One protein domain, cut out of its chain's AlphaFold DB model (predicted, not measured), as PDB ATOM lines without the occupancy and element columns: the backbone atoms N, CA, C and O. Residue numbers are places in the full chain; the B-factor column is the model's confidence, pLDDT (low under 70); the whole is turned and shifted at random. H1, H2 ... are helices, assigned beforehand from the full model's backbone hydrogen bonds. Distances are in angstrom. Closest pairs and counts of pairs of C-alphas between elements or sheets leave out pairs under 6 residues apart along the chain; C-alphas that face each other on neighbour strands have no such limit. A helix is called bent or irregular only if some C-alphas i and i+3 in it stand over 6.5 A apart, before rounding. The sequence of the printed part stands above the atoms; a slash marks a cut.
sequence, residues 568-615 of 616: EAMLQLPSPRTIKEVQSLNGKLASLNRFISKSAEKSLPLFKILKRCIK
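Overview. This is residues 568 to 615 of the 616 residues of the protein "Reverse transcriptase domain-containing protein" of Tanacetum cinerariifolium (UniProt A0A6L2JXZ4). Look for a helical hairpin, H2 and H3 side by side and running opposite ways, with the first stretch of the printed part, the short H1 and residues 572 to 578, running alongside H2 on the side away from H3. The printed part has 48 residues with three named helices in the order H1, H2, H3, and no named strand; the class is all helix. The whole is compact, with a radius of gyration of the C-alphas of 10.9 A and spans of 31 by 22 by 14 A.

Arrangement. Start at H1, residues 568 to 571, and compare it with H2, residues 579 to 592: they are close but not clearly touching, and their closest C-alphas, those of Met 570 and Lys 588, are 7.9 A apart. Next comes H3, residues 599 to 613, which touches H2; their closest C-alphas, those of Val 582 and Leu 606, are 7.1 A apart. H2 and H3 form a helical hairpin, at a shallow tilt of 19 degrees, opposite ways. H1 and H3 are apart. Of the O i to N i+4 pairs, 8 of 10 in H2 and 9 of 11 in H3 are within hydrogen-bond range; H1 is too short for such a pair.

Along the chain. Find C-alpha 568 at (47.836, 35.691, 38.490), where H1 begins. H2 runs 20.3 A from C-alpha 579 at (29.214, 47.188, 43.180) to C-alpha 592. H3 runs 21.2 A from C-alpha 599 to C-alpha 613 at (25.359, 49.287, 48.909); it is irregular, with C-alphas 602 and 605 7.2 A apart.

Size, cuts and confidence. The two C-alphas farthest apart, those of Glu 568 and Lys 615, are 33.3 A apart. The printed part has no cut, and the links H1 to H2 and H2 to H3 are short. The mean pLDDT of the printed part is 80.5; look for values under 70 at residues 613 to 615, of which 613 belongs to H3.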
ATOM      1  N   GLU A 568      47.403  34.600  39.361       83.44
ATOM      2  CA  GLU A 568      47.836  35.691  38.490       83.44
ATOM      3  C   GLU A 568      46.644  36.535  38.012       83.44
ATOM      4  O   GLU A 568      46.635  37.747  38.212       83.44
ATOM      5  N   ALA A 569      45.559  35.904  37.549       82.69
ATOM      6  CA  ALA A 569      44.320  36.602  37.198       82.69
ATOM      7  C   ALA A 569      43.558  37.219  38.395       82.69
ATOM      8  O   ALA A 569      42.534  37.865  38.172       82.69
ATOM      9  N   MET A 570      43.998  37.022  39.651       80.81
ATOM     10  CA  MET A 570      43.575  37.862  40.789       80.81
ATOM     11  C   MET A 570      44.538  39.026  41.018       80.81
ATOM     12  O   MET A 570      44.082  40.130  41.297       80.81
ATOM     13  N   LEU A 571      45.849  38.785  40.916       83.44
ATOM     14  CA  LEU A 571      46.891  39.804  41.096       83.44
ATOM     15  C   LEU A 571      46.816  40.907  40.028       83.44
ATOM     16  O   LEU A 571      47.108  42.058  40.324       83.44
ATOM     17  N   GLN A 572      46.366  40.568  38.817       84.75
ATOM     18  CA  GLN A 572      46.145  41.500  37.708       84.75
ATOM     19  C   GLN A 572      44.771  42.211  37.747       84.75
ATOM     20  O   GLN A 572      44.430  42.922  36.802       84.75
ATOM     21  N   LEU A 573      43.941  42.032  38.788       82.75
ATOM     22  CA  LEU A 573      42.652  42.738  38.862       82.75
ATOM     23  C   LEU A 573      42.836  44.202  39.294       82.75
ATOM     24  O   LEU A 573      43.427  44.448  40.346       82.75
ATOM     25  N   PRO A 574      42.257  45.175  38.565       82.00
ATOM     26  CA  PRO A 574      42.207  46.553  39.030       82.00
ATOM     27  C   PRO A 574      41.306  46.679  40.267       82.00
ATOM     28  O   PRO A 574      40.349  45.919  40.446       82.00
ATOM     29  N   SER A 575      41.584  47.685  41.101       84.56
ATOM     30  CA  SER A 575      40.765  48.024  42.269       84.56
ATOM     31  C   SER A 575      39.296  48.234  41.869       84.56
ATOM     32  O   SER A 575      39.032  49.090  41.018       84.56
ATOM     33  N   PRO A 576      38.335  47.495  42.458       85.44
ATOM     34  CA  PRO A 576      36.942  47.518  42.022       85.44
ATOM     35  C   PRO A 576      36.292  48.872  42.328       85.44
ATOM     36  O   PRO A 576      36.277  49.319  43.475       85.44
ATOM     37  N   ARG A 577      35.728  49.504  41.297       85.19
ATOM     38  CA  ARG A 577      35.046  50.804  41.363       85.19
ATOM     39  C   ARG A 577      33.527  50.656  41.447       85.19
ATOM     40  O   ARG A 577      32.874  51.512  42.038       85.19
ATOM     41  N   THR A 578      32.950  49.576  40.908       84.81
ATOM     42  CA  THR A 578      31.492  49.339  40.949       84.81
ATOM     43  C   THR A 578      31.077  48.207  41.890       84.81
ATOM     44  O   THR A 578      31.819  47.261  42.155       84.81
ATOM     45  N   ILE A 579      29.821  48.246  42.349       82.62
ATOM     46  CA  ILE A 579      29.214  47.188  43.180       82.62
ATOM     47  C   ILE A 579      29.272  45.823  42.466       82.62
ATOM     48  O   ILE A 579      29.534  44.804  43.106       82.62
ATOM     49  N   LYS A 580      29.093  45.805  41.136       83.62
ATOM     50  CA  LYS A 580      29.183  44.591  40.305       83.62
ATOM     51  C   LYS A 580      30.602  44.010  40.306       83.62
ATOM     52  O   LYS A 580      30.757  42.795  40.415       83.62
ATOM     53  N   GLU A 581      31.636  44.850  40.265       84.62
ATOM     54  CA  GLU A 581      33.029  44.405  40.410       84.62
ATOM     55  C   GLU A 581      33.328  43.880  41.817       84.62
ATOM     56  O   GLU A 581      33.956  42.833  41.934       84.62
ATOM     57  N   VAL A 582      32.835  44.524  42.884       83.62
ATOM     58  CA  VAL A 582      33.011  44.026  44.266       83.62
ATOM     59  C   VAL A 582      32.324  42.664  44.454       83.62
ATOM     60  O   VAL A 582      32.896  41.758  45.064       83.62
ATOM     61  N   GLN A 583      31.128  42.471  43.885       82.44
ATOM     62  CA  GLN A 583      30.442  41.173  43.863       82.44
ATOM     63  C   GLN A 583      31.221  40.124  43.049       82.44
ATOM     64  O   GLN A 583      31.399  38.997  43.515       82.44
ATOM     65  N   SER A 584      31.740  40.497  41.872       84.00
ATOM     66  CA  SER A 584      32.579  39.635  41.025       84.00
ATOM     67  C   SER A 584      33.867  39.215  41.742       84.00
ATOM     68  O   SER A 584      34.191  38.028  41.782       84.00
ATOM     69  N   LEU A 585      34.565  40.160  42.380       84.62
ATOM     70  CA  LEU A 585      35.763  39.923  43.183       84.62
ATOM     71  C   LEU A 585      35.474  38.969  44.346       84.62
ATOM     72  O   LEU A 585      36.210  38.007  44.535       84.62
ATOM     73  N   ASN A 586      34.375  39.168  45.080       83.00
ATOM     74  CA  ASN A 586      33.970  38.260  46.154       83.00
ATOM     75  C   ASN A 586      33.680  36.835  45.633       83.00
ATOM     76  O   ASN A 586      34.125  35.854  46.229       83.00
ATOM     77  N   GLY A 587      33.005  36.701  44.484       82.62
ATOM     78  CA  GLY A 587      32.780  35.406  43.827       82.62
ATOM     79  C   GLY A 587      34.077  34.720  43.374       82.62
ATOM     80  O   GLY A 587      34.244  33.513  43.562       82.62
ATOM     81  N   LYS A 588      35.035  35.491  42.846       80.81
ATOM     82  CA  LYS A 588      36.371  35.011  42.463       80.81
ATOM     83  C   LYS A 588      37.187  34.570  43.688       80.81
ATOM     84  O   LYS A 588      37.679  33.440  43.714       80.81
ATOM     85  N   LEU A 589      37.250  35.394  44.738       81.62
ATOM     86  CA  LEU A 589      37.920  35.093  46.013       81.62
ATOM     87  C   LEU A 589      37.334  33.852  46.697       81.62
ATOM     88  O   LEU A 589      38.089  33.020  47.197       81.62
ATOM     89  N   ALA A 590      36.015  33.638  46.631       78.31
ATOM     90  CA  ALA A 590      35.376  32.431  47.158       78.31
ATOM     91  C   ALA A 590      35.949  31.126  46.565       78.31
ATOM     92  O   ALA A 590      35.923  30.081  47.225       78.31
ATOM     93  N   SER A 591      36.529  31.156  45.358       71.50
ATOM     94  CA  SER A 591      37.247  30.001  44.804       71.50
ATOM     95  C   SER A 591      38.545  29.686  45.571       71.50
ATOM     96  O   SER A 591      38.822  28.503  45.801       71.50
ATOM     97  N   LEU A 592      39.257  30.725  46.036       77.31
ATOM     98  CA  LEU A 592      40.575  30.707  46.686       77.31
ATOM     99  C   LEU A 592      40.543  30.751  48.225       77.31
ATOM    100  O   LEU A 592      41.560  30.440  48.835       77.31
ATOM    101  N   ASN A 593      39.410  31.075  48.860       78.31
ATOM    102  CA  ASN A 593      39.273  31.309  50.314       78.31
ATOM    103  C   ASN A 593      39.889  30.254  51.261       78.31
ATOM    104  O   ASN A 593      40.111  30.570  52.428       78.31
ATOM    105  N   ARG A 594      40.168  29.025  50.791       77.12
ATOM    106  CA  ARG A 594      40.869  27.976  51.561       77.12
ATOM    107  C   ARG A 594      42.383  28.193  51.695       77.12
ATOM    108  O   ARG A 594      42.983  27.654  52.610       77.12
ATOM    109  N   PHE A 595      42.987  28.922  50.757       78.75
ATOM    110  CA  PHE A 595      44.426  29.207  50.694       78.75
ATOM    111  C   PHE A 595      44.773  30.560  51.336       78.75
ATOM    112  O   PHE A 595      45.940  30.896  51.499       78.75
ATOM    113  N   ILE A 596      43.755  31.353  51.683       79.25
ATOM    114  CA  ILE A 596      43.900  32.686  52.263       79.25
ATOM    115  C   ILE A 596      43.671  32.569  53.775       79.25
ATOM    116  O   ILE A 596      42.529  32.536  54.238       79.25
ATOM    117  N   SER A 597      44.756  32.521  54.552       79.19
ATOM    118  CA  SER A 597      44.697  32.524  56.021       79.19
ATOM    119  C   SER A 597      43.881  33.716  56.522       79.19
ATOM    120  O   SER A 597      44.132  34.851  56.101       79.19
ATOM    121  N   LYS A 598      42.911  33.461  57.414       81.62
ATOM    122  CA  LYS A 598      41.951  34.456  57.934       81.62
ATOM    123  C   LYS A 598      41.120  35.158  56.837       81.62
ATOM    124  O   LYS A 598      40.807  36.342  56.944       81.62
ATOM    125  N   SER A 599      40.737  34.436  55.778       81.12
ATOM    126  CA  SER A 599      39.943  34.966  54.651       81.12
ATOM    127  C   SER A 599      38.650  35.674  55.066       81.12
ATOM    128  O   SER A 599      38.330  36.714  54.494       81.12
ATOM    129  N   ALA A 600      37.941  35.172  56.081       77.44
ATOM    130  CA  ALA A 600      36.740  35.819  56.617       77.44
ATOM    131  C   ALA A 600      37.037  37.210  57.212       77.44
ATOM    132  O   ALA A 600      36.367  38.173  56.856       77.44
ATOM    133  N   GLU A 601      38.077  37.337  58.045       82.75
ATOM    134  CA  GLU A 601      38.514  38.620  58.622       82.75
ATOM    135  C   GLU A 601      38.946  39.600  57.519       82.75
ATOM    136  O   GLU A 601      38.482  40.738  57.465       82.75
ATOM    137  N   LYS A 602      39.771  39.127  56.576       82.44
ATOM    138  CA  LYS A 602      40.303  39.926  55.456       82.44
ATOM    139  C   LYS A 602      39.234  40.392  54.463       82.44
ATOM    140  O   LYS A 602      39.445  41.383  53.774       82.44
ATOM    141  N   SER A 603      38.083  39.719  54.395       83.00
ATOM    142  CA  SER A 603      36.946  40.115  53.549       83.00
ATOM    143  C   SER A 603      35.889  40.956  54.280       83.00
ATOM    144  O   SER A 603      34.979  41.474  53.628       83.00
ATOM    145  N   LEU A 604      36.025  41.202  55.593       83.31
ATOM    146  CA  LEU A 604      35.130  42.106  56.335       83.31
ATOM    147  C   LEU A 604      34.989  43.508  55.706       83.31
ATOM    148  O   LEU A 604      33.858  43.999  55.688       83.31
ATOM    149  N   PRO A 605      36.038  44.168  55.163       83.94
ATOM    150  CA  PRO A 605      35.880  45.462  54.492       83.94
ATOM    151  C   PRO A 605      34.969  45.375  53.259       83.94
ATOM    152  O   PRO A 605      34.046  46.177  53.118       83.94
ATOM    153  N   LEU A 606      35.151  44.346  52.422       80.50
ATOM    154  CA  LEU A 606      34.321  44.098  51.237       80.50
ATOM    155  C   LEU A 606      32.859  43.835  51.630       80.50
ATOM    156  O   LEU A 606      31.945  44.408  51.041       80.50
ATOM    157  N   PHE A 607      32.619  43.038  52.677       81.81
ATOM    158  CA  PHE A 607      31.265  42.799  53.185       81.81
ATOM    159  C   PHE A 607      30.625  44.039  53.826       81.81
ATOM    160  O   PHE A 607      29.413  44.212  53.708       81.81
ATOM    161  N   LYS A 608      31.400  44.927  54.468       84.19
ATOM    162  CA  LYS A 608      30.905  46.226  54.965       84.19
ATOM    163  C   LYS A 608      30.480  47.142  53.811       84.19
ATOM    164  O   LYS A 608      29.416  47.750  53.902       84.19
ATOM    165  N   ILE A 609      31.257  47.194  52.724       82.31
ATOM    166  CA  ILE A 609      30.908  47.940  51.503       82.31
ATOM    167  C   ILE A 609      29.624  47.373  50.886       82.31
ATOM    168  O   ILE A 609      28.638  48.097  50.765       82.31
ATOM    169  N   LEU A 610      29.576  46.065  50.604       81.25
ATOM    170  CA  LEU A 610      28.392  45.412  50.029       81.25
ATOM    171  C   LEU A 610      27.128  45.627  50.881       81.25
ATOM    172  O   LEU A 610      26.075  45.939  50.335       81.25
ATOM    173  N   LYS A 611      27.223  45.544  52.218       80.69
ATOM    174  CA  LYS A 611      26.090  45.816  53.121       80.69
ATOM    175  C   LYS A 611      25.628  47.277  53.124       80.69
ATOM    176  O   LYS A 611      24.449  47.509  53.371       80.69
ATOM    177  N   ARG A 612      26.508  48.253  52.865       76.94
ATOM    178  CA  ARG A 612      26.107  49.661  52.666       76.94
ATOM    179  C   ARG A 612      25.414  49.854  51.315       76.94
ATOM    180  O   ARG A 612      24.408  50.546  51.249       76.94
ATOM    181  N   CYS A 613      25.904  49.196  50.267       64.94
ATOM    182  CA  CYS A 613      25.359  49.287  48.909       64.94
ATOM    183  C   CYS A 613      24.018  48.559  48.695       64.94
ATOM    184  O   CYS A 613      23.383  48.794  47.678       64.94
ATOM    185  N   ILE A 614      23.607  47.680  49.618       65.88
ATOM    186  CA  ILE A 614      22.310  46.963  49.609       65.88
ATOM    187  C   ILE A 614      21.296  47.625  50.579       65.88
ATOM    188  O   ILE A 614      20.160  47.184  50.708       65.88
ATOM    189  N   LYS A 615      21.702  48.690  51.285       56.09
ATOM    190  CA  LYS A 615      20.847  49.514  52.162       56.09
ATOM    191  C   LYS A 615      20.503  50.879  51.536       56.09
ATOM    192  O   LYS A 615      20.303  51.857  52.253       56.09
TER     193      LYS A 615